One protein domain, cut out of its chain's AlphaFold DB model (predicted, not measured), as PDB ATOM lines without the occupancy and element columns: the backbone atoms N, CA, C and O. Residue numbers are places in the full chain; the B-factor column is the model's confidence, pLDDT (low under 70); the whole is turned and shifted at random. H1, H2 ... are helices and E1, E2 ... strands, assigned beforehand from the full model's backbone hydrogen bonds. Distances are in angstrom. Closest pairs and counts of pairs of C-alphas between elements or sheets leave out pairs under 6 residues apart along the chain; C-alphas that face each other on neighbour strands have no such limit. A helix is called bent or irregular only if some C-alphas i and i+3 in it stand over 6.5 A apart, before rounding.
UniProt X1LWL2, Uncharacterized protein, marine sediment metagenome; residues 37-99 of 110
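Overview. This is residues 37 to 99 of the 110 residues of an uncharacterized protein of marine sediment metagenome (UniProt X1LWL2). The printed part is a loose hook of three helices with a folded-back tail: H1 runs out along the length, H2 turns across that end, and H3 comes back partly over H1, crossing its line at a steep angle. Beyond H3 the last residues, 87 to 99, carry the length onward, with the short strand E1 followed by a loop that folds back beside it. It has 63 residues with three named helices and one named strand, in the order H1, H2, H3, E1, and its class is mostly helix. It is loose, with a radius of gyration of the C-alphas of 14.3 A, and elongated, with spans of 43 by 24 by 15 A.

Along the chain. H1 is residues 37 to 54, 26.1 A from C-alpha 37 at (-29.291, -48.402, -28.066) to C-alpha 54 at (-12.805, -35.670, -12.400). H2 is residues 57 to 70, 19.8 A long; it is neither bent nor irregular, but only just, as C-alphas 59 and 62 are 6.0 A apart. H3 is residues 74 to 86, 17.8 A long, and only just irregular, with C-alphas 81 and 84 standing 6.8 A apart. E1 is residues 89 to 91, 5.7 A long, ending at C-alpha 91 at (-23.460, -42.411, -41.617).

Arrangement. H1 touches H3 with its residues 44 to 52 alone; the closest C-alphas are those of Ala 44 and Phe 86, 6.9 A apart. The two run opposite ways at a steep tilt of 52 degrees. H1 and H2 are close but not clearly touching, the closest C-alphas, of Trp 52 and Lys 60, being 7.9 A apart, at a steep tilt of 63 degrees. H3 touches H2 with its residues 74 to 78 alone; the closest C-alphas are those of His 64 and Pro 74, 4.9 A apart. Their lines are about perpendicular, at 82 degrees. H3 and E1 meet only through their link, and E1 is apart from H1 and H2. E1 pairs with no named strand, but its residues 90 to 91 pair antiparallel with residues 98 to 99. In H1 every O i to N i+4 pair is within hydrogen-bond range; in H2 it is 8 of 10 and in H3 7 of 9.

Size, cuts and confidence. The two C-alphas farthest apart, those of Pro 57 and Ile 94, are 44.2 A apart, while those of Gly 37 and Ile 99 are 10.3 A apart. The printed part has no cut, and the links H1 to H2, H2 to H3 and H3 to E1 are tight. Residues 54 to 59, of which 57 to 59 belong to H2, stand free. The mean pLDDT of the printed part is 77.9; residue 38 and residues 85 to 99 are under 70 in this predicted model, and the mean over E1 is 43.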
ATOM      1  N   GLY A  37     -29.615 -49.774 -27.666       70.75
ATOM      2  CA  GLY A  37     -29.291 -48.402 -28.066       70.75
ATOM      3  C   GLY A  37     -29.456 -47.390 -26.924       70.75
ATOM      4  O   GLY A  37     -28.546 -46.608 -26.657       70.75
ATOM      5  N   GLN A  38     -30.577 -47.430 -26.195       69.62
ATOM      6  CA  GLN A  38     -30.820 -46.535 -25.054       69.62
ATOM      7  C   GLN A  38     -29.853 -46.788 -23.890       69.62
ATOM      8  O   GLN A  38     -29.415 -45.833 -23.248       69.62
ATOM      9  N   LYS A  39     -29.491 -48.048 -23.621       77.62
ATOM     10  CA  LYS A  39     -28.489 -48.405 -22.604       77.62
ATOM     11  C   LYS A  39     -27.121 -47.825 -22.952       77.62
ATOM     12  O   LYS A  39     -26.497 -47.215 -22.089       77.62
ATOM     13  N   LYS A  40     -26.692 -47.940 -24.214       75.38
ATOM     14  CA  LYS A  40     -25.428 -47.358 -24.699       75.38
ATOM     15  C   LYS A  40     -25.395 -45.839 -24.541       75.38
ATOM     16  O   LYS A  40     -24.433 -45.313 -23.995       75.38
ATOM     17  N   VAL A  41     -26.464 -45.146 -24.944       76.19
ATOM     18  CA  VAL A  41     -26.587 -43.684 -24.779       76.19
ATOM     19  C   VAL A  41     -26.479 -43.287 -23.303       76.19
ATOM     20  O   VAL A  41     -25.731 -42.374 -22.967       76.19
ATOM     21  N   ARG A  42     -27.189 -43.988 -22.407       80.69
ATOM     22  CA  ARG A  42     -27.129 -43.725 -20.957       80.69
ATOM     23  C   ARG A  42     -25.737 -43.969 -20.385       80.69
ATOM     24  O   ARG A  42     -25.280 -43.187 -19.559       80.69
ATOM     25  N   HIS A  43     -25.074 -45.031 -20.833       81.19
ATOM     26  CA  HIS A  43     -23.713 -45.345 -20.420       81.19
ATOM     27  C   HIS A  43     -22.732 -44.246 -20.847       81.19
ATOM     28  O   HIS A  43     -22.018 -43.714 -20.002       81.19
ATOM     29  N   ALA A  44     -22.763 -43.837 -22.120       81.00
ATOM     30  CA  ALA A  44     -21.924 -42.757 -22.640       81.00
ATOM     31  C   ALA A  44     -22.173 -41.432 -21.900       81.00
ATOM     32  O   ALA A  44     -21.231 -40.766 -21.474       81.00
ATOM     33  N   TYR A  45     -23.442 -41.089 -21.650       84.62
ATOM     34  CA  TYR A  45     -23.799 -39.918 -20.847       84.62
ATOM     35  C   TYR A  45     -23.198 -39.983 -19.433       84.62
ATOM     36  O   TYR A  45     -22.654 -38.996 -18.935       84.62
ATOM     37  N   GLY A  46     -23.258 -41.156 -18.794       86.19
ATOM     38  CA  GLY A  46     -22.646 -41.396 -17.486       86.19
ATOM     39  C   GLY A  46     -21.130 -41.196 -17.493       86.19
ATOM     40  O   GLY A  46     -20.606 -40.531 -16.599       86.19
ATOM     41  N   GLN A  47     -20.439 -41.704 -18.517       87.19
ATOM     42  CA  GLN A  47     -18.988 -41.552 -18.678       87.19
ATOM     43  C   GLN A  47     -18.578 -40.087 -18.863       87.19
ATOM     44  O   GLN A  47     -17.662 -39.622 -18.189       87.19
ATOM     45  N   ILE A  48     -19.293 -39.335 -19.703       88.19
ATOM     46  CA  ILE A  48     -19.033 -37.902 -19.920       88.19
ATOM     47  C   ILE A  48     -19.275 -37.107 -18.633       88.19
ATOM     48  O   ILE A  48     -18.468 -36.257 -18.254       88.19
ATOM     49  N   GLY A  49     -20.362 -37.411 -17.916       90.62
ATOM     50  CA  GLY A  49     -20.632 -36.810 -16.612       90.62
ATOM     51  C   GLY A  49     -19.532 -37.107 -15.590       90.62
ATOM     52  O   GLY A  49     -19.173 -36.228 -14.809       90.62
ATOM     53  N   GLN A  50     -18.974 -38.320 -15.606       91.25
ATOM     54  CA  GLN A  50     -17.863 -38.687 -14.733       91.25
ATOM     55  C   GLN A  50     -16.582 -37.933 -15.093       91.25
ATOM     56  O   GLN A  50     -15.966 -37.359 -14.199       91.25
ATOM     57  N   LEU A  51     -16.242 -37.858 -16.382       88.69
ATOM     58  CA  LEU A  51     -15.090 -37.102 -16.870       88.69
ATOM     59  C   LEU A  51     -15.159 -35.640 -16.414       88.69
ATOM     60  O   LEU A  51     -14.208 -35.124 -15.835       88.69
ATOM     61  N   TRP A  52     -16.318 -34.996 -16.571       92.00
ATOM     62  CA  TRP A  52     -16.513 -33.631 -16.083       92.00
ATOM     63  C   TRP A  52     -16.255 -33.497 -14.577       92.00
ATOM     64  O   TRP A  52     -15.665 -32.516 -14.128       92.00
ATOM     65  N   ARG A  53     -16.678 -34.470 -13.762       93.06
ATOM     66  CA  ARG A  53     -16.446 -34.423 -12.309       93.06
ATOM     67  C   ARG A  53     -14.970 -34.561 -11.957       93.06
ATOM     68  O   ARG A  53     -14.528 -33.853 -11.059       93.06
ATOM     69  N   THR A  54     -14.229 -35.410 -12.665       92.81
ATOM     70  CA  THR A  54     -12.805 -35.670 -12.400       92.81
ATOM     71  C   THR A  54     -11.869 -34.594 -12.950       92.81
ATOM     72  O   THR A  54     -10.714 -34.542 -12.548       92.81
ATOM     73  N   MET A  55     -12.344 -33.733 -13.854       90.19
ATOM     74  CA  MET A  55     -11.546 -32.624 -14.385       90.19
ATOM     75  C   MET A  55     -11.218 -31.584 -13.317       90.19
ATOM     76  O   MET A  55     -12.081 -31.203 -12.510       90.19
ATOM     77  N   THR A  56      -9.991 -31.072 -13.374       93.69
ATOM     78  CA  THR A  56      -9.535 -29.994 -12.494       93.69
ATOM     79  C   THR A  56     -10.246 -28.674 -12.828       93.69
ATOM     80  O   THR A  56     -10.807 -28.528 -13.924       93.69
ATOM     81  N   PRO A  57     -10.266 -27.696 -11.905       92.94
ATOM     82  CA  PRO A  57     -10.824 -26.372 -12.180       92.94
ATOM     83  C   PRO A  57     -10.200 -25.708 -13.415       92.94
ATOM     84  O   PRO A  57     -10.921 -25.174 -14.255       92.94
ATOM     85  N   GLU A  58      -8.886 -25.834 -13.599       89.69
ATOM     86  CA  GLU A  58      -8.148 -25.236 -14.721       89.69
ATOM     87  C   GLU A  58      -8.588 -25.829 -16.063       89.69
ATOM     88  O   GLU A  58      -8.764 -25.116 -17.050       89.69
ATOM     89  N   GLN A  59      -8.837 -27.141 -16.101       87.62
ATOM     90  CA  GLN A  59      -9.364 -27.811 -17.291       87.62
ATOM     91  C   GLN A  59     -10.796 -27.367 -17.607       87.62
ATOM     92  O   GLN A  59     -11.176 -27.282 -18.776       87.62
ATOM     93  N   LYS A  60     -11.602 -27.079 -16.578       91.50
ATOM     94  CA  LYS A  60     -12.982 -26.603 -16.739       91.50
ATOM     95  C   LYS A  60     -13.039 -25.175 -17.271       91.50
ATOM     96  O   LYS A  60     -13.934 -24.889 -18.065       91.50
ATOM     97  N   GLU A  61     -12.085 -24.312 -16.926       92.75
ATOM     98  CA  GLU A  61     -12.064 -22.908 -17.366       92.75
ATOM     99  C   GLU A  61     -12.121 -22.747 -18.894       92.75
ATOM    100  O   GLU A  61     -12.847 -21.890 -19.409       92.75
ATOM    101  N   VAL A  62     -11.468 -23.642 -19.643       90.81
ATOM    102  CA  VAL A  62     -11.536 -23.668 -21.117       90.81
ATOM    103  C   VAL A  62     -12.985 -23.784 -21.609       90.81
ATOM    104  O   VAL A  62     -13.409 -23.090 -22.540       90.81
ATOM    105  N   TYR A  63     -13.786 -24.620 -20.949       91.88
ATOM    106  CA  TYR A  63     -15.196 -24.814 -21.280       91.88
ATOM    107  C   TYR A  63     -16.078 -23.692 -20.730       91.88
ATOM    108  O   TYR A  63     -17.059 -23.331 -21.379       91.88
ATOM    109  N   HIS A  64     -15.728 -23.093 -19.588       92.88
ATOM    110  CA  HIS A  64     -16.428 -21.922 -19.053       92.88
ATOM    111  C   HIS A  64     -16.322 -20.717 -19.996       92.88
ATOM    112  O   HIS A  64     -17.333 -20.060 -20.270       92.88
ATOM    113  N   ALA A  65     -15.140 -20.464 -20.561       91.38
ATOM    114  CA  ALA A  65     -14.937 -19.398 -21.541       91.38
ATOM    115  C   ALA A  65     -15.806 -19.601 -22.798       91.38
ATOM    116  O   ALA A  65     -16.511 -18.683 -23.236       91.38
ATOM    117  N   GLY A  66     -15.824 -20.822 -23.342       88.00
ATOM    118  CA  GLY A  66     -16.666 -21.172 -24.492       88.00
ATOM    119  C   GLY A  66     -18.166 -21.079 -24.193       88.00
ATOM    120  O   GLY A  66     -18.943 -20.548 -24.993       88.00
ATOM    121  N   ALA A  67     -18.576 -21.506 -23.002       93.56
ATOM    122  CA  ALA A  67     -19.960 -21.443 -22.555       93.56
ATOM    123  C   ALA A  67     -20.457 -20.006 -22.371       93.56
ATOM    124  O   ALA A  67     -21.579 -19.693 -22.776       93.56
ATOM    125  N   LYS A  68     -19.607 -19.108 -21.851       94.12
ATOM    126  CA  LYS A  68     -19.911 -17.676 -21.713       94.12
ATOM    127  C   LYS A  68     -20.198 -17.027 -23.066       94.12
ATOM    128  O   LYS A  68     -21.162 -16.271 -23.182       94.12
ATOM    129  N   ARG A  69     -19.422 -17.370 -24.101       91.56
ATOM    130  CA  ARG A  69     -19.631 -16.870 -25.473       91.56
ATOM    131  C   ARG A  69     -20.995 -17.273 -26.035       91.56
ATOM    132  O   ARG A  69     -21.624 -16.476 -26.725       91.56
ATOM    133  N   LEU A  70     -21.453 -18.487 -25.732       90.69
ATOM    134  CA  LEU A  70     -22.742 -19.010 -26.198       90.69
ATOM    135  C   LEU A  70     -23.898 -18.792 -25.211       90.69
ATOM    136  O   LEU A  70     -25.025 -19.161 -25.526       90.69
ATOM    137  N   ARG A  71     -23.640 -18.194 -24.039       93.19
ATOM    138  CA  ARG A  71     -24.607 -18.011 -22.940       93.19
ATOM    139  C   ARG A  71     -25.294 -19.315 -22.513       93.19
ATOM    140  O   ARG A  71     -26.493 -19.337 -22.246       93.19
ATOM    141  N   ILE A  72     -24.533 -20.405 -22.445       92.12
ATOM    142  CA  ILE A  72     -25.017 -21.710 -21.972       92.12
ATOM    143  C   ILE A  72     -24.271 -22.151 -20.714       92.12
ATOM    144  O   ILE A  72     -23.263 -21.564 -20.333       92.12
ATOM    145  N   ASN A  73     -24.764 -23.204 -20.062       94.31
ATOM    146  CA  ASN A  73     -24.063 -23.820 -18.940       94.31
ATOM    147  C   ASN A  73     -22.715 -24.427 -19.411       94.31
ATOM    148  O   ASN A  73     -22.700 -25.090 -20.453       94.31
ATOM    149  N   PRO A  74     -21.611 -24.266 -18.656       91.62
ATOM    150  CA  PRO A  74     -20.310 -24.867 -18.971       91.62
ATOM    151  C   PRO A  74     -20.336 -26.372 -19.212       91.62
ATOM    152  O   PRO A  74     -19.724 -26.842 -20.167       91.62
ATOM    153  N   PHE A  75     -21.115 -27.117 -18.427       92.19
ATOM    154  CA  PHE A  75     -21.306 -28.548 -18.643       92.19
ATOM    155  C   PHE A  75     -21.998 -28.834 -19.980       92.19
ATOM    156  O   PHE A  75     -21.595 -29.747 -20.688       92.19
ATOM    157  N   ASN A  76     -22.994 -28.036 -20.375       90.31
ATOM    158  CA  ASN A  76     -23.668 -28.210 -21.666       90.31
ATOM    159  C   ASN A  76     -22.741 -27.871 -22.839       90.31
ATOM    160  O   ASN A  76     -22.827 -28.502 -23.889       90.31
ATOM    161  N   TYR A  77     -21.851 -26.888 -22.668       91.44
ATOM    162  CA  TYR A  77     -20.820 -26.584 -23.656       91.44
ATOM    163  C   TYR A  77     -19.810 -27.728 -23.775       91.44
ATOM    164  O   TYR A  77     -19.577 -28.215 -24.876       91.44
ATOM    165  N   PHE A  78     -19.279 -28.205 -22.649       92.00
ATOM    166  CA  PHE A  78     -18.416 -29.386 -22.585       92.00
ATOM    167  C   PHE A  78     -19.069 -30.597 -23.250       92.00
ATOM    168  O   PHE A  78     -18.490 -31.209 -24.141       92.00
ATOM    169  N   PHE A  79     -20.318 -30.883 -22.893       89.25
ATOM    170  CA  PHE A  79     -21.089 -31.962 -23.483       89.25
ATOM    171  C   PHE A  79     -21.235 -31.779 -24.995       89.25
ATOM    172  O   PHE A  79     -20.996 -32.715 -25.739       89.25
ATOM    173  N   LYS A  80     -21.553 -30.574 -25.484       85.56
ATOM    174  CA  LYS A  80     -21.649 -30.287 -26.925       85.56
ATOM    175  C   LYS A  80     -20.333 -30.534 -27.673       85.56
ATOM    176  O   LYS A  80     -20.381 -30.953 -28.826       85.56
ATOM    177  N   VAL A  81     -19.195 -30.246 -27.045       88.00
ATOM    178  CA  VAL A  81     -17.857 -30.423 -27.632       88.00
ATOM    179  C   VAL A  81     -17.455 -31.897 -27.650       88.00
ATOM    180  O   VAL A  81     -16.962 -32.370 -28.662       88.00
ATOM    181  N   ILE A  82     -17.708 -32.621 -26.559       85.69
ATOM    182  CA  ILE A  82     -17.228 -33.993 -26.343       85.69
ATOM    183  C   ILE A  82     -18.204 -35.054 -26.869       85.69
ATOM    184  O   ILE A  82     -17.797 -36.149 -27.248       85.69
ATOM    185  N   TRP A  83     -19.505 -34.760 -26.907       81.25
ATOM    186  CA  TRP A  83     -20.523 -35.711 -27.353       81.25
ATOM    187  C   TRP A  83     -20.267 -36.265 -28.760       81.25
ATOM    188  O   TRP A  83     -20.384 -37.474 -28.906       81.25
ATOM    189  N   PRO A  84     -19.888 -35.468 -29.781       75.56
ATOM    190  CA  PRO A  84     -19.558 -35.998 -31.103       75.56
ATOM    191  C   PRO A  84     -18.424 -37.030 -31.081       75.56
ATOM    192  O   PRO A  84     -18.526 -38.029 -31.784       75.56
ATOM    193  N   ASP A  85     -17.410 -36.838 -30.235       67.00
ATOM    194  CA  ASP A  85     -16.272 -37.758 -30.110       67.00
ATOM    195  C   ASP A  85     -16.674 -39.069 -29.418       67.00
ATOM    196  O   ASP A  85     -16.204 -40.147 -29.772       67.00
ATOM    197  N   PHE A  86     -17.608 -39.004 -28.466       63.00
ATOM    198  CA  PHE A  86     -18.186 -40.187 -27.812       63.00
ATOM    199  C   PHE A  86     -19.289 -40.863 -28.632       63.00
ATOM    200  O   PHE A  86     -19.687 -41.994 -28.341       63.00
ATOM    201  N   TYR A  87     -19.826 -40.155 -29.622       55.50
ATOM    202  CA  TYR A  87     -21.026 -40.529 -30.356       55.50
ATOM    203  C   TYR A  87     -20.794 -40.514 -31.866       55.50
ATOM    204  O   TYR A  87     -21.747 -40.257 -32.600       55.50
ATOM    205  N   VAL A  88     -19.555 -40.764 -32.327       52.41
ATOM    206  CA  VAL A  88     -19.191 -40.745 -33.753       52.41
ATOM    207  C   VAL A  88     -20.242 -41.512 -34.554       52.41
ATOM    208  O   VAL A  88     -20.389 -42.733 -34.476       52.41
ATOM    209  N   LEU A  89     -21.027 -40.721 -35.278       46.41
ATOM    210  CA  LEU A  89     -22.074 -41.133 -36.187       46.41
ATOM    211  C   LEU A  89     -21.387 -41.612 -37.458       46.41
ATOM    212  O   LEU A  89     -21.074 -40.805 -38.332       46.41
ATOM    213  N   GLU A  90     -21.180 -42.917 -37.598       41.62
ATOM    214  CA  GLU A  90     -21.026 -43.459 -38.941       41.62
ATOM    215  C   GLU A  90     -22.378 -43.351 -39.652       41.62
ATOM    216  O   GLU A  90     -23.337 -44.093 -39.399       41.62
ATOM    217  N   TYR A  91     -22.469 -42.378 -40.556       40.84
ATOM    218  CA  TYR A  91     -23.460 -42.411 -41.617       40.84
ATOM    219  C   TYR A  91     -23.090 -43.562 -42.553       40.84
ATOM    220  O   TYR A  91     -22.174 -43.455 -43.362       40.84
ATOM    221  N   SER A  92     -23.813 -44.676 -42.440       41.72
ATOM    222  CA  SER A  92     -23.762 -45.745 -43.433       41.72
ATOM    223  C   SER A  92     -24.253 -45.192 -44.771       41.72
ATOM    224  O   SER A  92     -25.446 -44.923 -44.946       41.72
ATOM    225  N   THR A  93     -23.340 -45.057 -45.733       41.56
ATOM    226  CA  THR A  93     -23.647 -44.695 -47.126       41.56
ATOM    227  C   THR A  93     -24.480 -45.764 -47.846       41.56
ATOM    228  O   THR A  93     -24.994 -45.505 -48.928       41.56
ATOM    229  N   ILE A  94     -24.681 -46.940 -47.234       41.47
ATOM    230  CA  ILE A  94     -25.415 -48.078 -47.808       41.47
ATOM    231  C   ILE A  94     -26.902 -48.081 -47.393       41.47
ATOM    232  O   ILE A  94     -27.745 -48.574 -48.135       41.47
ATOM    233  N   THR A  95     -27.262 -47.532 -46.224       44.66
ATOM    234  CA  THR A  95     -28.630 -47.652 -45.659       44.66
ATOM    235  C   THR A  95     -29.322 -46.329 -45.323       44.66
ATOM    236  O   THR A  95     -30.491 -46.350 -44.932       44.66
ATOM    237  N   GLY A  96     -28.638 -45.182 -45.433       36.97
ATOM    238  CA  GLY A  96     -29.215 -43.869 -45.102       36.97
ATOM    239  C   GLY A  96     -29.635 -43.722 -43.631       36.97
ATOM    240  O   GLY A  96     -30.401 -42.825 -43.283       36.97
ATOM    241  N   LYS A  97     -29.165 -44.619 -42.756       38.03
ATOM    242  CA  LYS A  97     -29.460 -44.637 -41.321       38.03
ATOM    243  C   LYS A  97     -28.159 -44.576 -40.534       38.03
ATOM    244  O   LYS A  97     -27.189 -45.238 -40.888       38.03
ATOM    245  N   ALA A  98     -28.175 -43.808 -39.448       39.59
ATOM    246  CA  ALA A  98     -27.095 -43.772 -38.473       39.59
ATOM    247  C   ALA A  98     -26.899 -45.171 -37.870       39.59
ATOM    248  O   ALA A  98     -27.806 -45.697 -37.215       39.59
ATOM    249  N   ILE A  99     -25.735 -45.778 -38.104       43.62
ATOM    250  CA  ILE A  99     -25.353 -47.042 -37.473       43.62
ATOM    251  C   ILE A  99     -24.345 -46.715 -36.369       43.62
ATOM    252  O   ILE A  99     -23.378 -45.991 -36.572       43.62
TER     253      ILE A  99